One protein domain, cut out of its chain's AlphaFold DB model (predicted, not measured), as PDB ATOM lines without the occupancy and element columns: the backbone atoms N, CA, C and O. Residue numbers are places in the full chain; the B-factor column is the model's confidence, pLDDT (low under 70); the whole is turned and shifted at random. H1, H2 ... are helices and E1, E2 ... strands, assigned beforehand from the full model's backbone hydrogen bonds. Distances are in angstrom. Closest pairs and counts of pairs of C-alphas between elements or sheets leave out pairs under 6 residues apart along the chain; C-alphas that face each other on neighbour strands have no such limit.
ATOM      1  N   TYR A 160      32.622 -18.899  16.071       92.56
ATOM      2  CA  TYR A 160      32.616 -19.307  14.656       92.56
ATOM      3  C   TYR A 160      32.103 -18.190  13.738       92.56
ATOM      4  O   TYR A 160      31.119 -17.522  14.049       92.56
ATOM      5  N   SER A 161      32.758 -17.997  12.590       91.25
ATOM      6  CA  SER A 161      32.500 -16.880  11.670       91.25
ATOM      7  C   SER A 161      32.814 -17.255  10.226       91.25
ATOM      8  O   SER A 161      33.688 -18.090   9.977       91.25
ATOM      9  N   LYS A 162      32.148 -16.599   9.264       91.62
ATOM     10  CA  LYS A 162      32.294 -16.860   7.822       91.62
ATOM     11  C   LYS A 162      31.991 -18.327   7.497       91.62
ATOM     12  O   LYS A 162      32.878 -19.098   7.139       91.62
ATOM     13  N   LEU A 163      30.735 -18.708   7.710       95.81
ATOM     14  CA  LEU A 163      30.144 -19.966   7.268       95.81
ATOM     15  C   LEU A 163      30.269 -20.062   5.744       95.81
ATOM     16  O   LEU A 163      29.880 -19.135   5.038       95.81
ATOM     17  N   LEU A 164      30.829 -21.167   5.265       95.19
ATOM     18  CA  LEU A 164      31.059 -21.418   3.841       95.19
ATOM     19  C   LEU A 164      30.205 -22.568   3.305       95.19
ATOM     20  O   LEU A 164      29.905 -22.586   2.118       95.19
ATOM     21  N   ASP A 165      29.819 -23.509   4.169       95.81
ATOM     22  CA  ASP A 165      28.885 -24.581   3.827       95.81
ATOM     23  C   ASP A 165      28.220 -25.149   5.086       95.81
ATOM     24  O   ASP A 165      28.755 -25.042   6.195       95.81
ATOM     25  N   ALA A 166      27.058 -25.773   4.924       94.88
ATOM     26  CA  ALA A 166      26.362 -26.453   6.004       94.88
ATOM     27  C   ALA A 166      25.547 -27.639   5.491       94.88
ATOM     28  O   ALA A 166      24.848 -27.568   4.483       94.88
ATOM     29  N   THR A 167      25.577 -28.708   6.272       92.56
ATOM     30  CA  THR A 167      24.696 -29.870   6.162       92.56
ATOM     31  C   THR A 167      23.908 -30.032   7.464       92.56
ATOM     32  O   THR A 167      24.116 -29.289   8.425       92.56
ATOM     33  N   HIS A 168      23.027 -31.034   7.524       86.38
ATOM     34  CA  HIS A 168      22.208 -31.343   8.703       86.38
ATOM     35  C   HIS A 168      23.018 -31.474  10.006       86.38
ATOM     36  O   HIS A 168      22.567 -31.041  11.062       86.38
ATOM     37  N   SER A 169      24.216 -32.065   9.954       91.25
ATOM     38  CA  SER A 169      25.032 -32.336  11.147       91.25
ATOM     39  C   SER A 169      26.368 -31.597  11.177       91.25
ATOM     40  O   SER A 169      26.916 -31.408  12.264       91.25
ATOM     41  N   LEU A 170      26.893 -31.166  10.027       95.56
ATOM     42  CA  LEU A 170      28.226 -30.574   9.905       95.56
ATOM     43  C   LEU A 170      28.169 -29.188   9.281       95.56
ATOM     44  O   LEU A 170      27.610 -29.033   8.194       95.56
ATOM     45  N   TRP A 171      28.798 -28.214   9.930       96.38
ATOM     46  CA  TRP A 171      28.926 -26.842   9.437       96.38
ATOM     47  C   TRP A 171      30.390 -26.481   9.235       96.38
ATOM     48  O   TRP A 171      31.232 -26.788  10.079       96.38
ATOM     49  N   ALA A 172      30.689 -25.821   8.122       96.62
ATOM     50  CA  ALA A 172      32.034 -25.446   7.733       96.62
ATOM     51  C   ALA A 172      32.236 -23.934   7.834       96.62
ATOM     52  O   ALA A 172      31.521 -23.150   7.210       96.62
ATOM     53  N   PHE A 173      33.259 -23.529   8.578       95.00
ATOM     54  CA  PHE A 173      33.612 -22.136   8.814       95.00
ATOM     55  C   PHE A 173      35.011 -21.836   8.305       95.00
ATOM     56  O   PHE A 173      35.919 -22.661   8.422       95.00
ATOM     57  N   ALA A 174      35.210 -20.620   7.804       90.56
ATOM     58  CA  ALA A 174      36.535 -20.133   7.448       90.56
ATOM     59  C   ALA A 174      37.346 -19.664   8.658       90.56
ATOM     60  O   ALA A 174      38.567 -19.521   8.565       90.56
ATOM     61  N   ARG A 175      36.663 -19.329   9.761       85.94
ATOM     62  CA  ARG A 175      37.266 -18.659  10.910       85.94
ATOM     63  C   ARG A 175      36.655 -19.110  12.223       85.94
ATOM     64  O   ARG A 175      35.453 -19.363  12.322       85.94
ATOM     65  N   THR A 176      37.503 -19.095  13.237       84.38
ATOM     66  CA  THR A 176      37.105 -19.100  14.637       84.38
ATOM     67  C   THR A 176      37.583 -17.820  15.317       84.38
ATOM     68  O   THR A 176      38.434 -17.110  14.778       84.38
ATOM     69  N   CYS A 177      37.085 -17.530  16.520       78.75
ATOM     70  CA  CYS A 177      37.485 -16.336  17.283       78.75
ATOM     71  C   CYS A 177      39.000 -16.240  17.550       78.75
ATOM     72  O   CYS A 177      39.519 -15.159  17.824       78.75
ATOM     73  N   THR A 178      39.717 -17.363  17.480       70.25
ATOM     74  CA  THR A 178      41.157 -17.438  17.745       70.25
ATOM     75  C   THR A 178      42.004 -17.610  16.491       70.25
ATOM     76  O   THR A 178      43.185 -17.283  16.541       70.25
ATOM     77  N   ASN A 179      41.442 -18.106  15.381       71.38
ATOM     78  CA  ASN A 179      42.216 -18.525  14.212       71.38
ATOM     79  C   ASN A 179      41.479 -18.278  12.884       71.38
ATOM     80  O   ASN A 179      40.278 -18.502  12.755       71.38
ATOM     81  N   GLN A 180      42.233 -17.921  11.842       77.88
ATOM     82  CA  GLN A 180      41.758 -17.905  10.453       77.88
ATOM     83  C   GLN A 180      42.057 -19.258   9.794       77.88
ATOM     84  O   GLN A 180      43.039 -19.404   9.070       77.88
ATOM     85  N   ALA A 181      41.259 -20.276  10.118       81.81
ATOM     86  CA  ALA A 181      41.436 -21.617   9.576       81.81
ATOM     87  C   ALA A 181      40.099 -22.315   9.314       81.81
ATOM     88  O   ALA A 181      39.158 -22.207  10.106       81.81
ATOM     89  N   ALA A 182      40.075 -23.104   8.238       90.19
ATOM     90  CA  ALA A 182      38.973 -23.997   7.909       90.19
ATOM     91  C   ALA A 182      38.640 -24.904   9.105       90.19
ATOM     92  O   ALA A 182      39.503 -25.621   9.617       90.19
ATOM     93  N   THR A 183      37.395 -24.850   9.565       93.31
ATOM     94  CA  THR A 183      36.927 -25.566  10.756       93.31
ATOM     95  C   THR A 183      35.590 -26.229  10.468       93.31
ATOM     96  O   THR A 183      34.685 -25.584   9.945       93.31
ATOM     97  N   ILE A 184      35.458 -27.503  10.836       95.69
ATOM     98  CA  ILE A 184      34.201 -28.250  10.763       95.69
ATOM     99  C   ILE A 184      33.634 -28.391  12.170       95.69
ATOM    100  O   ILE A 184      34.310 -28.896  13.066       95.69
ATOM    101  N   LEU A 185      32.395 -27.954  12.359       94.62
ATOM    102  CA  LEU A 185      31.619 -28.084  13.586       94.62
ATOM    103  C   LEU A 185      30.587 -29.201  13.419       94.62
ATOM    104  O   LEU A 185      29.760 -29.150  12.511       94.62
ATOM    105  N   HIS A 186      30.587 -30.169  14.332       93.75
ATOM    106  CA  HIS A 186      29.494 -31.119  14.483       93.75
ATOM    107  C   HIS A 186      28.418 -30.526  15.389       93.75
ATOM    108  O   HIS A 186      28.556 -30.451  16.612       93.75
ATOM    109  N   CYS A 187      27.326 -30.101  14.772       89.81
ATOM    110  CA  CYS A 187      26.296 -29.282  15.398       89.81
ATOM    111  C   CYS A 187      25.594 -29.969  16.570       89.81
ATOM    112  O   CYS A 187      25.396 -29.303  17.590       89.81
ATOM    113  N   PRO A 188      25.252 -31.274  16.499       89.94
ATOM    114  CA  PRO A 188      24.631 -31.979  17.613       89.94
ATOM    115  C   PRO A 188      25.518 -32.053  18.859       89.94
ATOM    116  O   PRO A 188      25.016 -31.802  19.952       89.94
ATOM    117  N   SER A 189      26.814 -32.367  18.703       88.56
ATOM    118  CA  SER A 189      27.731 -32.563  19.841       88.56
ATOM    119  C   SER A 189      28.481 -31.302  20.271       88.56
ATOM    120  O   SER A 189      29.077 -31.301  21.344       88.56
ATOM    121  N   GLY A 190      28.502 -30.254  19.443       88.62
ATOM    122  CA  GLY A 190      29.293 -29.041  19.677       88.62
ATOM    123  C   GLY A 190      30.804 -29.232  19.504       88.62
ATOM    124  O   GLY A 190      31.568 -28.317  19.794       88.62
ATOM    125  N   ARG A 191      31.254 -30.408  19.049       90.19
ATOM    126  CA  ARG A 191      32.673 -30.689  18.802       90.19
ATOM    127  C   ARG A 191      33.102 -30.107  17.468       90.19
ATOM    128  O   ARG A 191      32.327 -30.119  16.517       90.19
ATOM    129  N   SER A 192      34.347 -29.658  17.377       92.38
ATOM    130  CA  SER A 192      34.895 -29.131  16.130       92.38
ATOM    131  C   SER A 192      36.302 -29.626  15.856       92.38
ATOM    132  O   SER A 192      37.072 -29.879  16.783       92.38
ATOM    133  N   VAL A 193      36.646 -29.694  14.576       92.38
ATOM    134  CA  VAL A 193      37.956 -30.114  14.086       92.38
ATOM    135  C   VAL A 193      38.493 -29.078  13.100       92.38
ATOM    136  O   VAL A 193      37.742 -28.508  12.306       92.38
ATOM    137  N   ARG A 194      39.796 -28.811  13.166       91.81
ATOM    138  CA  ARG A 194      40.497 -27.882  12.279       91.81
ATOM    139  C   ARG A 194      41.067 -28.635  11.081       91.81
ATOM    140  O   ARG A 194      41.731 -29.657  11.242       91.81
ATOM    141  N   LEU A 195      40.867 -28.079   9.894       91.06
ATOM    142  CA  LEU A 195      41.432 -28.566   8.641       91.06
ATOM    143  C   LEU A 195      42.694 -27.751   8.320       91.06
ATOM    144  O   LEU A 195      42.624 -26.572   7.960       91.06
ATOM    145  N   LEU A 196      43.865 -28.357   8.524       87.00
ATOM    146  CA  LEU A 196      45.164 -27.735   8.248       87.00
ATOM    147  C   LEU A 196      45.418 -27.688   6.743       87.00
ATOM    148  O   LEU A 196      45.103 -28.662   6.073       87.00
ATOM    149  N   GLY A 197      45.993 -26.604   6.224       80.31
ATOM    150  CA  GLY A 197      46.601 -26.599   4.888       80.31
ATOM    151  C   GLY A 197      47.953 -27.322   4.863       80.31
ATOM    152  O   GLY A 197      48.340 -27.984   5.831       80.31
ATOM    153  N   THR A 198      48.689 -27.186   3.760       69.56
ATOM    154  CA  THR A 198      50.076 -27.662   3.642       69.56
ATOM    155  C   THR A 198      51.040 -26.809   4.482       69.56
ATOM    156  O   THR A 198      50.759 -25.652   4.793       69.56
ATOM    157  N   GLU A 199      52.169 -27.399   4.904       55.12
ATOM    158  CA  GLU A 199      53.112 -26.797   5.874       55.12
ATOM    159  C   GLU A 199      53.792 -25.508   5.372       55.12
ATOM    160  O   GLU A 199      54.202 -24.694   6.192       55.12
ATOM    161  N   ASP A 200      53.825 -25.277   4.055       50.59
ATOM    162  CA  ASP A 200      54.394 -24.066   3.444       50.59
ATOM    163  C   ASP A 200      53.418 -22.870   3.408       50.59
ATOM    164  O   ASP A 200      53.778 -21.787   2.947       50.59
ATOM    165  N   ASP A 201      52.182 -23.038   3.895       46.38
ATOM    166  CA  ASP A 201      51.101 -22.067   3.710       46.38
ATOM    167  C   ASP A 201      50.692 -21.329   5.000       46.38
ATOM    168  O   ASP A 201      49.513 -21.159   5.333       46.38
ATOM    169  N   GLU A 202      51.677 -20.840   5.761       47.34
ATOM    170  CA  GLU A 202      51.415 -19.896   6.863       47.34
ATOM    171  C   GLU A 202      50.758 -18.589   6.365       47.34
ATOM    172  O   GLU A 202      50.170 -17.844   7.150       47.34
ATOM    173  N   LEU A 203      50.828 -18.316   5.054       45.31
ATOM    174  CA  LEU A 203      50.440 -17.056   4.423       45.31
ATOM    175  C   LEU A 203      49.007 -17.043   3.840       45.31
ATOM    176  O   LEU A 203      48.463 -15.943   3.716       45.31
ATOM    177  N   HIS A 204      48.382 -18.193   3.524       52.00
ATOM    178  CA  HIS A 204      47.094 -18.264   2.792       52.00
ATOM    179  C   HIS A 204      46.071 -19.291   3.326       52.00
ATOM    180  O   HIS A 204      45.170 -19.740   2.616       52.00
ATOM    181  N   ASN A 205      46.120 -19.605   4.623       60.34
ATOM    182  CA  ASN A 205      45.242 -20.604   5.246       60.34
ATOM    183  C   ASN A 205      43.747 -20.220   5.387       60.34
ATOM    184  O   ASN A 205      42.967 -21.043   5.884       60.34
ATOM    185  N   LEU A 206      43.321 -19.021   4.966       74.81
ATOM    186  CA  LEU A 206      41.902 -18.654   4.959       74.81
ATOM    187  C   LEU A 206      41.211 -19.352   3.774       74.81
ATOM    188  O   LEU A 206      41.508 -19.024   2.625       74.81
ATOM    189  N   PRO A 207      40.281 -20.291   4.012       85.19
ATOM    190  CA  PRO A 207      39.544 -20.905   2.918       85.19
ATOM    191  C   PRO A 207      38.624 -19.866   2.263       85.19
ATOM    192  O   PRO A 207      37.935 -19.102   2.947       85.19
ATOM    193  N   GLY A 208      38.623 -19.843   0.932       86.88
ATOM    194  CA  GLY A 208      37.695 -19.034   0.145       86.88
ATOM    195  C   GLY A 208      36.334 -19.709   0.006       86.88
ATOM    196  O   GLY A 208      35.313 -19.040   0.109       86.88
ATOM    197  N   ALA A 209      36.326 -21.037  -0.139       93.06
ATOM    198  CA  ALA A 209      35.116 -21.854  -0.160       93.06
ATOM    199  C   ALA A 209      35.371 -23.222   0.484       93.06
ATOM    200  O   ALA A 209      36.492 -23.736   0.465       93.06
ATOM    201  N   ILE A 210      34.323 -23.828   1.035       96.12
ATOM    202  CA  ILE A 210      34.327 -25.211   1.525       96.12
ATOM    203  C   ILE A 210      33.112 -25.910   0.917       96.12
ATOM    204  O   ILE A 210      32.084 -25.274   0.722       96.12
ATOM    205  N   GLN A 211      33.237 -27.194   0.598       95.75
ATOM    206  CA  GLN A 211      32.116 -28.039   0.208       95.75
ATOM    207  C   GLN A 211      32.174 -29.353   0.984       95.75
ATOM    208  O   GLN A 211      33.133 -30.118   0.864       95.75
ATOM    209  N   ILE A 212      31.137 -29.619   1.774       95.19
ATOM    210  CA  ILE A 212      30.929 -30.872   2.493       95.19
ATOM    211  C   ILE A 212      30.188 -31.827   1.556       95.19
ATOM    212  O   ILE A 212      29.075 -31.556   1.108       95.19
ATOM    213  N   ARG A 213      30.803 -32.971   1.253       91.75
ATOM    214  CA  ARG A 213      30.240 -33.998   0.366       91.75
ATOM    215  C   ARG A 213      30.067 -35.298   1.142       91.75
ATOM    216  O   ARG A 213      30.456 -35.407   2.298       91.75
ATOM    217  N   HIS A 214      29.483 -36.313   0.507       87.62
ATOM    218  CA  HIS A 214      29.204 -37.585   1.184       87.62
ATOM    219  C   HIS A 214      30.483 -38.282   1.693       87.62
ATOM    220  O   HIS A 214      30.451 -38.911   2.747       87.62
ATOM    221  N   ARG A 215      31.597 -38.233   0.952       87.94
ATOM    222  CA  ARG A 215      32.818 -39.001   1.286       87.94
ATOM    223  C   ARG A 215      34.038 -38.140   1.587       87.94
ATOM    224  O   ARG A 215      35.007 -38.626   2.168       87.94
ATOM    225  N   ASP A 216      34.003 -36.880   1.189       92.62
ATOM    226  CA  ASP A 216      35.117 -35.960   1.336       92.62
ATOM    227  C   ASP A 216      34.634 -34.546   1.658       92.62
ATOM    228  O   ASP A 216      33.451 -34.215   1.559       92.62
ATOM    229  N   ILE A 217      35.579 -33.726   2.099       95.38
ATOM    230  CA  ILE A 217      35.411 -32.288   2.251       95.38
ATOM    231  C   ILE A 217      36.444 -31.631   1.349       95.38
ATOM    232  O   ILE A 217      37.638 -31.911   1.468       95.38
ATOM    233  N   ALA A 218      35.981 -30.771   0.451       95.81
ATOM    234  CA  ALA A 218      36.830 -29.989  -0.430       95.81
ATOM    235  C   ALA A 218      36.976 -28.572   0.136       95.81
ATOM    236  O   ALA A 218      35.985 -27.938   0.496       95.81
ATOM    237  N   VAL A 219      38.204 -28.071   0.220       95.25
ATOM    238  CA  VAL A 219      38.516 -26.732   0.728       95.25
ATOM    239  C   VAL A 219      39.309 -25.990  -0.337       95.25
ATOM    240  O   VAL A 219      40.451 -26.336  -0.630       95.25
ATOM    241  N   ALA A 220      38.697 -24.967  -0.925       93.50
ATOM    242  CA  ALA A 220      39.352 -24.097  -1.890       93.50
ATOM    243  C   ALA A 220      40.077 -22.964  -1.152       93.50
ATOM    244  O   ALA A 220      39.470 -22.223  -0.370       93.50
ATOM    245  N   ARG A 221      41.376 -22.839  -1.405       89.19
ATOM    246  CA  ARG A 221      42.274 -21.805  -0.878       89.19
ATOM    247  C   ARG A 221      42.723 -20.896  -2.012       89.19
ATOM    248  O   ARG A 221      42.443 -21.176  -3.166       89.19
ATOM    249  N   GLY A 222      43.460 -19.832  -1.699       83.00
ATOM    250  CA  GLY A 222      43.938 -18.894  -2.722       83.00
ATOM    251  C   GLY A 222      44.729 -19.559  -3.856       83.00
ATOM    252  O   GLY A 222      44.587 -19.153  -4.999       83.00
ATOM    253  N   HIS A 223      45.498 -20.615  -3.574       85.19
ATOM    254  CA  HIS A 223      46.409 -21.233  -4.557       85.19
ATOM    255  C   HIS A 223      46.171 -22.730  -4.782       85.19
ATOM    256  O   HIS A 223      46.850 -23.366  -5.592       85.19
ATOM    257  N   SER A 224      45.254 -23.330  -4.021       90.25
ATOM    258  CA  SER A 224      45.092 -24.778  -4.007       90.25
ATOM    259  C   SER A 224      43.675 -25.237  -3.690       90.25
ATOM    260  O   SER A 224      42.852 -24.525  -3.113       90.25
ATOM    261  N   LEU A 225      43.405 -26.486  -4.052       93.50
ATOM    262  CA  LEU A 225      42.254 -27.250  -3.605       93.50
ATOM    263  C   LEU A 225      42.730 -28.381  -2.694       93.50
ATOM    264  O   LEU A 225      43.369 -29.330  -3.151       93.50
ATOM    265  N   ASP A 226      42.388 -28.288  -1.416       93.81
ATOM    266  CA  ASP A 226      42.652 -29.322  -0.422       93.81
ATOM    267  C   ASP A 226      41.466 -30.273  -0.304       93.81
ATOM    268  O   ASP A 226      40.307 -29.852  -0.290       93.81
ATOM    269  N   ILE A 227      41.755 -31.565  -0.182       94.25
ATOM    270  CA  ILE A 227      40.745 -32.614  -0.107       94.25
ATOM    271  C   ILE A 227      40.989 -33.443   1.151       94.25
ATOM    272  O   ILE A 227      42.080 -33.972   1.391       94.25
ATOM    273  N   TYR A 228      39.946 -33.547   1.970       94.12
ATOM    274  CA  TYR A 228      39.955 -34.236   3.255       94.12
ATOM    275  C   TYR A 228      38.999 -35.420   3.214       94.12
ATOM    276  O   TYR A 228      37.929 -35.352   2.612       94.12
ATOM    277  N   ASN A 229      39.373 -36.508   3.877       92.19
ATOM    278  CA  ASN A 229      38.526 -37.684   3.998       92.19
ATOM    279  C   ASN A 229      37.478 -37.443   5.100       92.19
ATOM    280  O   ASN A 229      37.839 -37.085   6.228       92.19
ATOM    281  N   LEU A 230      36.192 -37.638   4.785       92.75
ATOM    282  CA  LEU A 230      35.120 -37.377   5.748       92.75
ATOM    283  C   LEU A 230      35.150 -38.362   6.924       92.75
ATOM    284  O   LEU A 230      34.904 -37.947   8.050       92.75
ATOM    285  N   ASP A 231      35.513 -39.628   6.711       92.38
ATOM    286  CA  ASP A 231      35.606 -40.619   7.792       92.38
ATOM    287  C   ASP A 231      36.660 -40.218   8.831       92.38
ATOM    288  O   ASP A 231      36.452 -40.390  10.031       92.38
ATOM    289  N   SER A 232      37.767 -39.610   8.391       91.88
ATOM    290  CA  SER A 232      38.802 -39.064   9.280       91.88
ATOM    291  C   SER A 232      38.266 -37.890  10.105       91.88
ATOM    292  O   SER A 232      38.513 -37.806  11.307       91.88
ATOM    293  N   VAL A 233      37.480 -37.011   9.471       92.88
ATOM    294  CA  VAL A 233      36.789 -35.882  10.121       92.88
ATOM    295  C   VAL A 233      35.792 -36.380  11.158       92.88
ATOM    296  O   VAL A 233      35.842 -35.952  12.308       92.88
ATOM    297  N   MET A 234      34.937 -37.328  10.785       92.88
ATOM    298  CA  MET A 234      33.946 -37.914  11.684       92.88
ATOM    299  C   MET A 234      34.609 -38.657  12.843       92.88
ATOM    300  O   MET A 234      34.200 -38.469  13.983       92.88
ATOM    301  N   SER A 235      35.680 -39.413  12.582       90.81
ATOM    302  CA  SER A 235      36.454 -40.103  13.621       90.81
ATOM    303  C   SER A 235      37.043 -39.126  14.637       90.81
ATOM    304  O   SER A 235      36.970 -39.386  15.832       90.81
ATOM    305  N   ALA A 236      37.563 -37.977  14.194       90.19
ATOM    306  CA  ALA A 236      38.081 -36.944  15.094       90.19
ATOM    307  C   ALA A 236      36.982 -36.210  15.884       90.19
ATOM    308  O   ALA A 236      37.246 -35.633  16.938       90.19
ATOM    309  N   LEU A 237      35.746 -36.212  15.379       90.38
ATOM    310  CA  LEU A 237      34.583 -35.628  16.049       90.38
ATOM    311  C   LEU A 237      33.916 -36.616  17.028       90.38
ATOM    312  O   LEU A 237      33.075 -36.194  17.831       90.38
ATOM    313  N   SER A 238      34.287 -37.902  16.998       85.62
ATOM    314  CA  SER A 238      33.663 -38.971  17.785       85.62
ATOM    315  C   SER A 238      33.927 -38.863  19.292       85.62
ATOM    316  O   SER A 238      35.043 -38.542  19.700       85.62
ATOM    317  N   PRO A 239      32.926 -39.186  20.141       71.62
ATOM    318  CA  PRO A 239      32.988 -39.078  21.601       71.62
ATOM    319  C   PRO A 239      34.186 -39.766  22.262       71.62
ATOM    320  O   PRO A 239      34.698 -39.243  23.249       71.62
ATOM    321  N   GLU A 240      34.618 -40.887  21.684       68.44
ATOM    322  CA  GLU A 240      35.650 -41.802  22.189       68.44
ATOM    323  C   GLU A 240      37.074 -41.236  22.126       68.44
ATOM    324  O   GLU A 240      37.974 -41.738  22.794       68.44
ATOM    325  N   THR A 241      37.299 -40.170  21.356       62.25
ATOM    326  CA  THR A 241      38.576 -39.459  21.372       62.25
ATOM    327  C   THR A 241      38.607 -38.552  22.608       62.25
ATOM    328  O   THR A 241      37.932 -37.527  22.646       62.25
ATOM    329  N   GLU A 242      39.374 -38.933  23.638       52.72
ATOM    330  CA  GLU A 242      39.479 -38.229  24.939       52.72
ATOM    331  C   GLU A 242      40.086 -36.811  24.858       52.72
ATOM    332  O   GLU A 242      40.159 -36.088  25.854       52.72
ATOM    333  N   ALA A 243      40.519 -36.375  23.675       50.72
ATOM    334  CA  ALA A 243      41.130 -35.073  23.483       50.72
ATOM    335  C   ALA A 243      40.069 -33.956  23.499       50.72
ATOM    336  O   ALA A 243      39.278 -33.793  22.577       50.72
ATOM    337  N   THR A 244      40.100 -33.134  24.548       47.09
ATOM    338  CA  THR A 244      39.367 -31.855  24.656       47.09
ATOM    339  C   THR A 244      39.944 -30.765  23.739       47.09
ATOM    340  O   THR A 244      39.427 -29.650  23.692       47.09
ATOM    341  N   THR A 245      41.028 -31.063  23.019       53.03
ATOM    342  CA  THR A 245      41.649 -30.176  22.038       53.03
ATOM    343  C   THR A 245      40.955 -30.286  20.684       53.03
ATOM    344  O   THR A 245      40.511 -31.355  20.273       53.03
ATOM    345  N   VAL A 246      40.883 -29.163  19.960       62.62
ATOM    346  CA  VAL A 246      40.473 -29.145  18.549       62.62
ATOM    347  C   VAL A 246      41.410 -30.076  17.786       62.62
ATOM    348  O   VAL A 246      42.589 -29.758  17.613       62.62
ATOM    349  N   GLY A 247      40.900 -31.231  17.353       77.25
ATOM    350  CA  GLY A 247      41.655 -32.141  16.502       77.25
ATOM    351  C   GLY A 247      42.102 -31.411  15.237       77.25
ATOM    352  O   GLY A 247      41.391 -30.543  14.724       77.25
ATOM    353  N   THR A 248      43.288 -31.730  14.735       87.50
ATOM    354  CA  THR A 248      43.795 -31.175  13.477       87.50
ATOM    355  C   THR A 248      43.896 -32.274  12.441       87.50
ATOM    356  O   THR A 248      44.512 -33.306  12.705       87.50
ATOM    357  N   ILE A 249      43.340 -32.041  11.257       90.88
ATOM    358  CA  ILE A 249      43.375 -32.988  10.143       90.88
ATOM    359  C   ILE A 249      44.124 -32.343   8.984       90.88
ATOM    360  O   ILE A 249      43.840 -31.205   8.617       90.88
ATOM    361  N   LYS A 250      45.088 -33.075   8.422       90.38
ATOM    362  CA  LYS A 250      45.791 -32.701   7.189       90.38
ATOM    363  C   LYS A 250      45.027 -33.235   5.969       90.38
ATOM    364  O   LYS A 250      44.371 -34.274   6.090       90.38
ATOM    365  N   PRO A 251      45.088 -32.560   4.810       91.69
ATOM    366  CA  PRO A 251      44.476 -33.068   3.594       91.69
ATOM    367  C   PRO A 251      45.164 -34.374   3.201       91.69
ATOM    368  O   PRO A 251      46.375 -34.521   3.378       91.69
ATOM    369  N   PHE A 252      44.405 -35.326   2.660       91.69
ATOM    370  CA  PHE A 252      45.028 -36.505   2.048       91.69
ATOM    371  C   PHE A 252      45.577 -36.167   0.658       91.69
ATOM    372  O   PHE A 252      46.454 -36.865   0.155       91.69
ATOM    373  N   GLN A 253      45.066 -35.095   0.048       92.38
ATOM    374  CA  GLN A 253      45.559 -34.568  -1.211       92.38
ATOM    375  C   GLN A 253      45.365 -33.056  -1.296       92.38
ATOM    376  O   GLN A 253      44.297 -32.539  -0.977       92.38
ATOM    377  N   THR A 254      46.385 -32.377  -1.810       92.56
ATOM    378  CA  THR A 254      46.335 -30.969  -2.203       92.56
ATOM    379  C   THR A 254      46.632 -30.864  -3.690       92.56
ATOM    380  O   THR A 254      47.591 -31.460  -4.182       92.56
ATOM    381  N   LEU A 255      45.804 -30.112  -4.409       92.31
ATOM    382  CA  LEU A 255      45.993 -29.811  -5.822       92.31
ATOM    383  C   LEU A 255      46.347 -28.337  -5.975       92.31
ATOM    384  O   LEU A 255      45.545 -27.481  -5.611       92.31
ATOM    385  N   ALA A 256      47.512 -28.033  -6.539       91.25
ATOM    386  CA  ALA A 256      47.825 -26.668  -6.954       91.25
ATOM    387  C   ALA A 256      46.940 -26.268  -8.142       91.25
ATOM    388  O   ALA A 256      46.678 -27.096  -9.023       91.25
ATOM    389  N   TYR A 257      46.483 -25.016  -8.175       89.38
ATOM    390  CA  TYR A 257      45.744 -24.520  -9.333       89.38
ATOM    391  C   TYR A 257      46.618 -24.522 -10.598       89.38
ATOM    392  O   TYR A 257      47.832 -24.293 -10.515       89.38
ATOM    393  N   PRO A 258      46.031 -24.797 -11.783       86.44
ATOM    394  CA  PRO A 258      46.747 -24.698 -13.050       86.44
ATOM    395  C   PRO A 258      47.427 -23.334 -13.204       86.44
ATOM    396  O   PRO A 258      46.942 -22.334 -12.684       86.44
ATOM    397  N   HIS A 259      48.563 -23.301 -13.903       82.88
ATOM    398  CA  HIS A 259      49.313 -22.068 -14.191       82.88
ATOM    399  C   HIS A 259      49.755 -21.252 -12.959       82.88
ATOM    400  O   HIS A 259      50.143 -20.099 -13.116       82.88
ATOM    401  N   ALA A 260      49.754 -21.853 -11.760       81.19
ATOM    402  CA  ALA A 260      50.071 -21.183 -10.494       81.19
ATOM    403  C   ALA A 260      49.162 -19.975 -10.195       81.19
ATOM    404  O   ALA A 260      49.594 -18.999  -9.586       81.19
ATOM    405  N   TRP A 261      47.900 -20.051 -10.625       82.62
ATOM    406  CA  TRP A 261      46.917 -19.007 -10.376       82.62
ATOM    407  C   TRP A 261      46.662 -18.762  -8.893       82.62
ATOM    408  O   TRP A 261      46.577 -19.693  -8.090       82.62
ATOM    409  N   THR A 262      46.422 -17.493  -8.577       79.56
ATOM    410  CA  THR A 262      45.807 -17.063  -7.324       79.56
ATOM    411  C   THR A 262      44.334 -16.762  -7.581       79.56
ATOM    412  O   THR A 262      43.991 -15.893  -8.385       79.56
ATOM    413  N   GLY A 263      43.460 -17.540  -6.948       76.50
ATOM    414  CA  GLY A 263      42.018 -17.436  -7.090       76.50
ATOM    415  C   GLY A 263      41.379 -16.583  -5.999       76.50
ATOM    416  O   GLY A 263      41.532 -16.857  -4.807       76.50
ATOM    417  N   SER A 264      40.557 -15.626  -6.418       77.69
ATOM    418  CA  SER A 264      39.586 -14.922  -5.581       77.69
ATOM    419  C   SER A 264      38.152 -15.269  -5.987       77.69
ATOM    420  O   SER A 264      37.910 -15.968  -6.973       77.69
ATOM    421  N   GLY A 265      37.163 -14.850  -5.187       78.94
ATOM    422  CA  GLY A 265      35.747 -15.134  -5.476       78.94
ATOM    423  C   GLY A 265      35.416 -16.631  -5.578       78.94
ATOM    424  O   GLY A 265      34.497 -17.011  -6.301       78.94
ATOM    425  N   LEU A 266      36.191 -17.473  -4.888       88.25
ATOM    426  CA  LEU A 266      36.101 -18.931  -4.942       88.25
ATOM    427  C   LEU A 266      34.689 -19.404  -4.590       88.25
ATOM    428  O   LEU A 266      34.173 -19.066  -3.529       88.25
ATOM    429  N   THR A 267      34.072 -20.193  -5.469       91.38
ATOM    430  CA  THR A 267      32.718 -20.729  -5.262       91.38
ATOM    431  C   THR A 267      32.612 -22.143  -5.826       91.38
ATOM    432  O   THR A 267      32.845 -22.359  -7.017       91.38
ATOM    433  N   PHE A 268      32.241 -23.116  -4.988       93.94
ATOM    434  CA  PHE A 268      31.955 -24.478  -5.444       93.94
ATOM    435  C   PHE A 268      30.621 -24.547  -6.188       93.94
ATOM    436  O   PHE A 268      29.632 -23.940  -5.778       93.94
ATOM    437  N   ILE A 269      30.587 -25.337  -7.261       90.50
ATOM    438  CA  ILE A 269      29.384 -25.570  -8.061       90.50
ATOM    439  C   ILE A 269      28.841 -26.958  -7.678       90.50
ATOM    440  O   ILE A 269      29.438 -27.978  -8.042       90.50
ATOM    441  N   PRO A 270      27.745 -27.039  -6.896       84.06
ATOM    442  CA  PRO A 270      27.252 -28.304  -6.343       84.06
ATOM    443  C   PRO A 270      26.758 -29.299  -7.396       84.06
ATOM    444  O   PRO A 270      26.839 -30.506  -7.182       84.06
ATOM    445  N   ASN A 271      26.263 -28.807  -8.530       79.44
ATOM    446  CA  ASN A 271      25.736 -29.633  -9.613       79.44
ATOM    447  C   ASN A 271      26.740 -29.734 -10.764       79.44
ATOM    448  O   ASN A 271      27.635 -28.901 -10.872       79.44
ATOM    449  N   ARG A 272      26.577 -30.735 -11.644       81.50
ATOM    450  CA  ARG A 272      27.357 -30.843 -12.889       81.50
ATOM    451  C   ARG A 272      27.143 -29.567 -13.724       81.50
ATOM    452  O   ARG A 272      26.010 -29.350 -14.160       81.50
ATOM    453  N   PRO A 273      28.182 -28.747 -13.962       83.44
ATOM    454  CA  PRO A 273      28.038 -27.558 -14.785       83.44
ATOM    455  C   PRO A 273      27.690 -27.906 -16.243       83.44
ATOM    456  O   PRO A 273      28.093 -28.964 -16.734       83.44
ATOM    457  N   PRO A 274      26.957 -27.029 -16.948       76.81
ATOM    458  CA  PRO A 274      26.512 -27.250 -18.330       76.81
ATOM    459  C   PRO A 274      27.648 -27.208 -19.354       76.81
ATOM    460  O   PRO A 274      27.553 -27.855 -20.383       76.81
ATOM    461  N   TRP A 275      28.701 -26.445 -19.063       79.75
ATOM    462  CA  TRP A 275      29.846 -26.186 -19.934       79.75
ATOM    463  C   TRP A 275      30.884 -27.312 -19.887       79.75
ATOM    464  O   TRP A 275      31.921 -27.237 -20.542       79.75
ATOM    465  N   LEU A 276      30.627 -28.357 -19.095       78.06
ATOM    466  CA  LEU A 276      31.448 -29.558 -19.088       78.06
ATOM    467  C   LEU A 276      31.313 -30.310 -20.406       78.06
ATOM    468  O   LEU A 276      30.204 -30.520 -20.904       78.06
ATOM    469  N   ARG A 277      32.438 -30.831 -20.898       75.25
ATOM    470  CA  ARG A 277      32.456 -31.686 -22.088       75.25
ATOM    471  C   ARG A 277      31.510 -32.896 -21.916       75.25
ATOM    472  O   ARG A 277      31.354 -33.400 -20.795       75.25
ATOM    473  N   PRO A 278      30.882 -33.393 -23.004       64.75
ATOM    474  CA  PRO A 278      29.883 -34.468 -22.945       64.75
ATOM    475  C   PRO A 278      30.385 -35.807 -22.387       64.75
ATOM    476  O   PRO A 278      29.568 -36.644 -21.995       64.75
ATOM    477  N   GLU A 279      31.701 -36.030 -22.332       60.75
ATOM    478  CA  GLU A 279      32.264 -37.279 -21.821       60.75
ATOM    479  C   GLU A 279      31.906 -37.529 -20.345       60.75
ATOM    480  O   GLU A 279      31.543 -36.628 -19.582       60.75
ATOM    481  N   SER A 280      31.877 -38.819 -20.000       51.12
ATOM    482  CA  SER A 280      31.127 -39.403 -18.886       51.12
ATOM    483  C   SER A 280      31.306 -38.640 -17.576       51.12
ATOM    484  O   SER A 280      32.418 -38.485 -17.074       51.12
ATOM    485  N   SER A 281      30.192 -38.192 -16.979       53.72
ATOM    486  CA  SER A 281      30.223 -37.670 -15.614       53.72
ATOM    487  C   SER A 281      30.779 -38.759 -14.708       53.72
ATOM    488  O   SER A 281      30.099 -39.746 -14.418       53.72
ATOM    489  N   ARG A 282      32.025 -38.593 -14.282       63.59
ATOM    490  CA  ARG A 282      32.613 -39.449 -13.268       63.59
ATOM    491  C   ARG A 282      32.008 -39.030 -11.940       63.59
ATOM    492  O   ARG A 282      32.098 -37.870 -11.534       63.59
ATOM    493  N   GLU A 283      31.325 -39.968 -11.300       69.62
ATOM    494  CA  GLU A 283      30.815 -39.771  -9.955       69.62
ATOM    495  C   GLU A 283      31.980 -39.355  -9.046       69.62
ATOM    496  O   GLU A 283      33.031 -39.999  -9.015       69.62
ATOM    497  N   GLY A 284      31.818 -38.238  -8.338       78.88
ATOM    498  CA  GLY A 284      32.856 -37.724  -7.451       78.88
ATOM    499  C   GLY A 284      33.665 -36.537  -7.973       78.88
ATOM    500  O   GLY A 284      34.474 -36.041  -7.198       78.88
ATOM    501  N   ASN A 285      33.418 -35.994  -9.170       88.94
ATOM    502  CA  ASN A 285      34.057 -34.737  -9.598       88.94
ATOM    503  C   ASN A 285      33.766 -33.565  -8.642       88.94
ATOM    504  O   ASN A 285      32.663 -33.452  -8.096       88.94
ATOM    505  N   ILE A 286      34.755 -32.689  -8.467       92.94
ATOM    506  CA  ILE A 286      34.629 -31.427  -7.731       92.94
ATOM    507  C   ILE A 286      34.662 -30.294  -8.754       92.94
ATOM    508  O   ILE A 286      35.589 -30.227  -9.559       92.94
ATOM    509  N   HIS A 287      33.668 -29.409  -8.717       92.81
ATOM    510  CA  HIS A 287      33.562 -28.272  -9.628       92.81
ATOM    511  C   HIS A 287      33.728 -26.977  -8.838       92.81
ATOM    512  O   HIS A 287      33.027 -26.746  -7.852       92.81
ATOM    513  N   LEU A 288      34.643 -26.130  -9.278       93.81
ATOM    514  CA  LEU A 288      35.019 -24.890  -8.619       93.81
ATOM    515  C   LEU A 288      35.003 -23.767  -9.651       93.81
ATOM    516  O   LEU A 288      35.412 -23.958 -10.789       93.81
ATOM    517  N   SER A 289      34.553 -22.589  -9.252       91.06
ATOM    518  CA  SER A 289      34.773 -21.356 -10.001       91.06
ATOM    519  C   SER A 289      35.673 -20.430  -9.199       91.06
ATOM    520  O   SER A 289      35.589 -20.394  -7.969       91.06
ATOM    521  N   LEU A 290      36.543 -19.709  -9.896       88.69
ATOM    522  CA  LEU A 290      37.412 -18.689  -9.322       88.69
ATOM    523  C   LEU A 290      37.540 -17.509 -10.277       88.69
ATOM    524  O   LEU A 290      37.298 -17.643 -11.476       88.69
ATOM    525  N   THR A 291      37.918 -16.355  -9.746       81.25
ATOM    526  CA  THR A 291      38.370 -15.209 -10.534       81.25
ATOM    527  C   THR A 291      39.880 -15.092 -10.385       81.25
ATOM    528  O   THR A 291      40.389 -15.115  -9.268       81.25
ATOM    529  N   GLU A 292      40.590 -15.024 -11.505       77.88
ATOM    530  CA  GLU A 292      42.037 -14.833 -11.540       77.88
ATOM    531  C   GLU A 292      42.363 -13.371 -11.215       77.88
ATOM    532  O   GLU A 292      41.887 -12.456 -11.894       77.88
ATOM    533  N   ASP A 293      43.164 -13.152 -10.170       65.44
ATOM    534  CA  ASP A 293      43.371 -11.818  -9.597       65.44
ATOM    535  C   ASP A 293      44.105 -10.833 -10.511       65.44
ATOM    536  O   ASP A 293      43.809  -9.636 -10.451       65.44
ATOM    537  N   ASP A 294      45.017 -11.322 -11.354       58.66
ATOM    538  CA  ASP A 294      45.903 -10.478 -12.167       58.66
ATOM    539  C   ASP A 294      45.275 -10.051 -13.498       58.66
ATOM    540  O   ASP A 294      45.601  -8.990 -14.029       58.66
ATOM    541  N   ILE A 295      44.370 -10.866 -14.049       55.81
ATOM    542  CA  ILE A 295      43.842 -10.666 -15.407       55.81
ATOM    543  C   ILE A 295      42.311 -10.526 -15.429       55.81
ATOM    544  O   ILE A 295      41.724 -10.139 -16.440       55.81
ATOM    545  N   GLY A 296      41.638 -10.779 -14.300       68.44
ATOM    546  CA  GLY A 296      40.203 -10.549 -14.141       68.44
ATOM    547  C   GLY A 296      39.316 -11.527 -14.917       68.44
ATOM    548  O   GLY A 296      38.141 -11.221 -15.139       68.44
ATOM    549  N   TYR A 297      39.855 -12.677 -15.337       75.38
ATOM    550  CA  TYR A 297      39.081 -13.777 -15.914       75.38
ATOM    551  C   TYR A 297      38.342 -14.535 -14.822       75.38
ATOM    552  O   TYR A 297      38.886 -14.771 -13.745       75.38
ATOM    553  N   SER A 298      37.129 -14.998 -15.117       83.31
ATOM    554  CA  SER A 298      36.502 -16.031 -14.293       83.31
ATOM    555  C   SER A 298      36.664 -17.387 -14.958       83.31
ATOM    556  O   SER A 298      36.321 -17.569 -16.128       83.31
ATOM    557  N   VAL A 299      37.164 -18.342 -14.186       85.94
ATOM    558  CA  VAL A 299      37.566 -19.665 -14.647       85.94
ATOM    559  C   VAL A 299      36.790 -20.735 -13.887       85.94
ATOM    560  O   VAL A 299      36.613 -20.658 -12.671       85.94
ATOM    561  N   GLY A 300      36.324 -21.742 -14.618       88.88
ATOM    562  CA  GLY A 300      35.786 -22.992 -14.109       88.88
ATOM    563  C   GLY A 300      36.894 -24.038 -14.045       88.88
ATOM    564  O   GLY A 300      37.529 -24.352 -15.051       88.88
ATOM    565  N   LEU A 301      37.121 -24.577 -12.855       90.50
ATOM    566  CA  LEU A 301      38.030 -25.678 -12.582       90.50
ATOM    567  C   LEU A 301      37.247 -26.927 -12.216       90.50
ATOM    568  O   LEU A 301      36.229 -26.881 -11.521       90.50
ATOM    569  N   VAL A 302      37.773 -28.066 -12.644       90.94
ATOM    570  CA  VAL A 302      37.152 -29.359 -12.396       90.94
ATOM    571  C   VAL A 302      38.242 -30.328 -11.986       90.94
ATOM    572  O   VAL A 302      39.194 -30.576 -12.725       90.94
ATOM    573  N   ALA A 303      38.126 -30.843 -10.767       91.69
ATOM    574  CA  ALA A 303      38.998 -31.889 -10.270       91.69
ATOM    575  C   ALA A 303      38.297 -33.236 -10.448       91.69
ATOM    576  O   ALA A 303      37.281 -33.523  -9.803       91.69
ATOM    577  N   HIS A 304      38.844 -34.062 -11.334       88.69
ATOM    578  CA  HIS A 304      38.354 -35.405 -11.585       88.69
ATOM    579  C   HIS A 304      38.910 -36.386 -10.590       88.69
ATOM    580  O   HIS A 304      40.106 -36.384 -10.309       88.69
ATOM    581  N   LYS A 305      38.037 -37.280 -10.144       86.12
ATOM    582  CA  LYS A 305      38.431 -38.444  -9.374       86.12
ATOM    583  C   LYS A 305      39.078 -39.483 -10.297       86.12
ATOM    584  O   LYS A 305      38.480 -39.909 -11.288       86.12
ATOM    585  N   GLU A 306      40.290 -39.896  -9.959       82.00
ATOM    586  CA  GLU A 306      41.012 -41.012 -10.560       82.00
ATOM    587  C   GLU A 306      41.065 -42.180  -9.563       82.00
ATOM    588  O   GLU A 306      41.299 -41.999  -8.365       82.00
ATOM    589  N   GLU A 307      40.835 -43.398 -10.054       68.19
ATOM    590  CA  GLU A 307      41.149 -44.606  -9.290       68.19
ATOM    591  C   GLU A 307      42.651 -44.871  -9.418       68.19
ATOM    592  O   GLU A 307      43.170 -45.065 -10.521       68.19
ATOM    593  N   ALA A 308      43.372 -44.846  -8.294       58.44
ATOM    594  CA  ALA A 308      44.803 -45.098  -8.306       58.44
ATOM    595  C   ALA A 308      45.079 -46.556  -8.713       58.44
ATOM    596  O   ALA A 308      44.707 -47.499  -8.008       58.44
ATOM    597  N   MET A 309      45.776 -46.739  -9.838       50.78
ATOM    598  CA  MET A 309      46.260 -48.044 -10.295       50.78
ATOM    599  C   MET A 309      47.225 -48.626  -9.246       50.78
ATOM    600  O   MET A 309      48.382 -48.223  -9.168       50.78
ATOM    601  N   GLY A 310      46.746 -49.570  -8.429       52.06
ATOM    602  CA  GLY A 310      47.584 -50.442  -7.594       52.06
ATOM    603  C   GLY A 310      47.421 -50.342  -6.072       52.06
ATOM    604  O   GLY A 310      47.823 -51.280  -5.390       52.06
ATOM    605  N   THR A 311      46.812 -49.288  -5.515       49.50
ATOM    606  CA  THR A 311      46.655 -49.136  -4.045       49.50
ATOM    607  C   THR A 311      45.214 -48.966  -3.562       49.50
ATOM    608  O   THR A 311      44.993 -48.840  -2.361       49.50
ATOM    609  N   GLY A 312      44.221 -48.964  -4.460       57.06
ATOM    610  CA  GLY A 312      42.813 -48.755  -4.089       57.06
ATOM    611  C   GLY A 312      42.521 -47.360  -3.510       57.06
ATOM    612  O   GLY A 312      41.447 -47.136  -2.958       57.06
ATOM    613  N   GLY A 313      43.479 -46.432  -3.615       67.94
ATOM    614  CA  GLY A 313      43.350 -45.056  -3.147       67.94
ATOM    615  C   GLY A 313      42.565 -44.181  -4.121       67.94
ATOM    616  O   GLY A 313      42.608 -44.372  -5.337       67.94
ATOM    617  N   ILE A 314      41.858 -43.196  -3.570       78.38
ATOM    618  CA  ILE A 314      41.215 -42.130  -4.337       78.38
ATOM    619  C   ILE A 314      42.246 -41.021  -4.545       78.38
ATOM    620  O   ILE A 314      42.798 -40.518  -3.568       78.38
ATOM    621  N   SER A 315      42.470 -40.614  -5.791       87.44
ATOM    622  CA  SER A 315      43.209 -39.393  -6.109       87.44
ATOM    623  C   SER A 315      42.376 -38.492  -7.011       87.44
ATOM    624  O   SER A 315      41.402 -38.913  -7.629       87.44
ATOM    625  N   TYR A 316      42.753 -37.226  -7.063       91.25
ATOM    626  CA  TYR A 316      42.141 -36.212  -7.898       91.25
ATOM    627  C   TYR A 316      43.175 -35.566  -8.818       91.25
ATOM    628  O   TYR A 316      44.351 -35.473  -8.462       91.25
ATOM    629  N   LYS A 317      42.747 -35.092  -9.988       91.69
ATOM    630  CA  LYS A 317      43.550 -34.234 -10.870       91.69
ATOM    631  C   LYS A 317      42.673 -33.186 -11.535       91.69
ATOM    632  O   LYS A 317      41.527 -33.474 -11.872       91.69
ATOM    633  N   PHE A 318      43.217 -31.989 -11.738       91.38
ATOM    634  CA  PHE A 318      42.547 -30.974 -12.545       91.38
ATOM    635  C   PHE A 318      42.550 -31.373 -14.023       91.38
ATOM    636  O   PHE A 318      43.579 -31.807 -14.545       91.38
ATOM    637  N   GLU A 319      41.409 -31.214 -14.693       88.56
ATOM    638  CA  GLU A 319      41.393 -31.110 -16.154       88.56
ATOM    639  C   GLU A 319      41.849 -29.721 -16.618       88.56
ATOM    640  O   GLU A 319      42.201 -28.850 -15.818       88.56
ATOM    641  N   GLN A 320      41.864 -29.526 -17.939       85.19
ATOM    642  CA  GLN A 320      42.081 -28.203 -18.502       85.19
ATOM    643  C   GLN A 320      40.991 -27.228 -18.026       85.19
ATOM    644  O   GLN A 320      39.819 -27.603 -17.970       85.19
ATOM    645  N   PRO A 321      41.373 -25.987 -17.688       86.38
ATOM    646  CA  PRO A 321      40.446 -24.979 -17.195       86.38
ATOM    647  C   PRO A 321      39.449 -24.529 -18.272       86.38
ATOM    648  O   PRO A 321      39.773 -24.500 -19.459       86.38
ATOM    649  N   TYR A 322      38.259 -24.112 -17.838       84.44
ATOM    650  CA  TYR A 322      37.214 -23.540 -18.691       84.44
ATOM    651  C   TYR A 322      37.117 -22.037 -18.444       84.44
ATOM    652  O   TYR A 322      36.842 -21.606 -17.326       84.44
ATOM    653  N   TYR A 323      37.294 -21.219 -19.475       81.31
ATOM    654  CA  TYR A 323      37.184 -19.765 -19.351       81.31
ATOM    655  C   TYR A 323      35.716 -19.345 -19.402       81.31
ATOM    656  O   TYR A 323      35.117 -19.237 -20.468       81.31
ATOM    657  N   LEU A 324      35.113 -19.130 -18.232       78.88
ATOM    658  CA  LEU A 324      33.696 -18.782 -18.119       78.88
ATOM    659  C   LEU A 324      33.440 -17.358 -18.598       78.88
ATOM    660  O   LEU A 324      32.437 -17.104 -19.259       78.88
ATOM    661  N   PHE A 325      34.339 -16.435 -18.267       76.06
ATOM    662  CA  PHE A 325      34.208 -15.025 -18.604       76.06
ATOM    663  C   PHE A 325      35.560 -14.431 -18.981       76.06
ATOM    664  O   PHE A 325      36.533 -14.652 -18.262       76.06
TER     665      PHE A 325
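This is residues 160 to 325 of the 597 residues of an uncharacterized protein of Tulasnella calospora MUT 4182 (UniProt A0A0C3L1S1). What does the shape look like? Three sheets are stacked face to face in turn like slabs: E5, E6, E7 and E9 make the middle one, the strongly twisted sheet of E1 to E4 and E8 covers one side, and the strongly twisted sheet of E10 to E14 covers the other. The one named helix, H1, packs over E4 of the first sheet and grazes the middle sheet with residues 230 to 233. What is it built of? The printed part has 166 residues and is mostly strand, with seven strands, then H1, then seven more; the first sheet, E1 E2 E3 E4 E8, is mixed, the middle one, E5 E6 E7 E9, is antiparallel, and the third is branched with antiparallel pairs. It is compact, with a radius of gyration of the C-alphas of 16.0 A and spans of 47 by 38 by 30 A.

Where do the first strands run? E1 is residues 160 to 166, with C-alpha 160 at (32.616, -19.307, 14.656); E2 is 170 to 176, E3 183 to 186 and E4 191 to 195. E5 is 209 to 212, E6 216 to 220 and E7 224 to 229, 16.5 A long. What follows? H1 is residues 230 to 237, 10.5 A long, beginning at C-alpha 230 (35.120, -37.377, 5.748); E8 is 247 to 249 and E9 253 to 256. Where does the last sheet lie? E10 is 263 to 268, E11 286 to 292, 18.6 A long, and E12 298 to 307, the longest strand at 29.4 A. E13 is 314 to 318, and E14, 322 to 325, ends at C-alpha 325 (34.208, -15.025, -18.604).

How is the first sheet joined? E1 E2 E3 E4 is a meander, each strand the antiparallel neighbour of the one before: N 164 and O 172 are 2.9 A apart, N 171 and O 185 2.9 A, and N 184 and O 193 2.9 A. E8 is parallel to E4, with N 194 and O 247 at 2.8 A. H1, whose O i to N i+4 pairs are each within hydrogen-bond range, is over E4 at a height over the sheet of 8.1 A, and the closest C-alphas of E4 and H1 are those of Arg 191 and Leu 237, 6.0 A apart. How is the middle sheet joined and faced? E5 E6 E7 is a second meander, with N 211 and O 218 at 2.8 A and N 219 and O 226 at 2.8 A, and E9 is antiparallel to E7, with N 225 and O 255 at 2.8 A. The first sheet faces it with best planes 30 degrees apart, and the closest C-alphas of E1 and E5 are those of Leu 164 and Ile 210, 5.5 A apart. And the third sheet? E10 E11 E12 E13 is a third meander, with N 267 and O 289 at 2.9 A, N 288 and O 301 at 2.8 A and N 306 and O 315 at 2.8 A. E11 lies on one side of E12, E13 and E14 on the other side, with N 300 and O 322 at 2.8 A. It faces the middle sheet with best planes 25 degrees apart; the closest C-alphas of E5 and E10 are those of Ala 209 and Leu 266, 5.7 A apart.

How large is it? The two C-alphas farthest apart, those of Glu 242 and Phe 325, are 49.6 A apart, and the printed part has no cut. Which links are long? E4 to E5, residues 196 to 208, and E10 to E11, residues 269 to 285, are long links. Where is confidence low? The mean pLDDT of the printed part is 82.1, and it is under 70 at residues 198 to 205, 240 to 246, 278 to 283, 293 to 296 and 307 to 313.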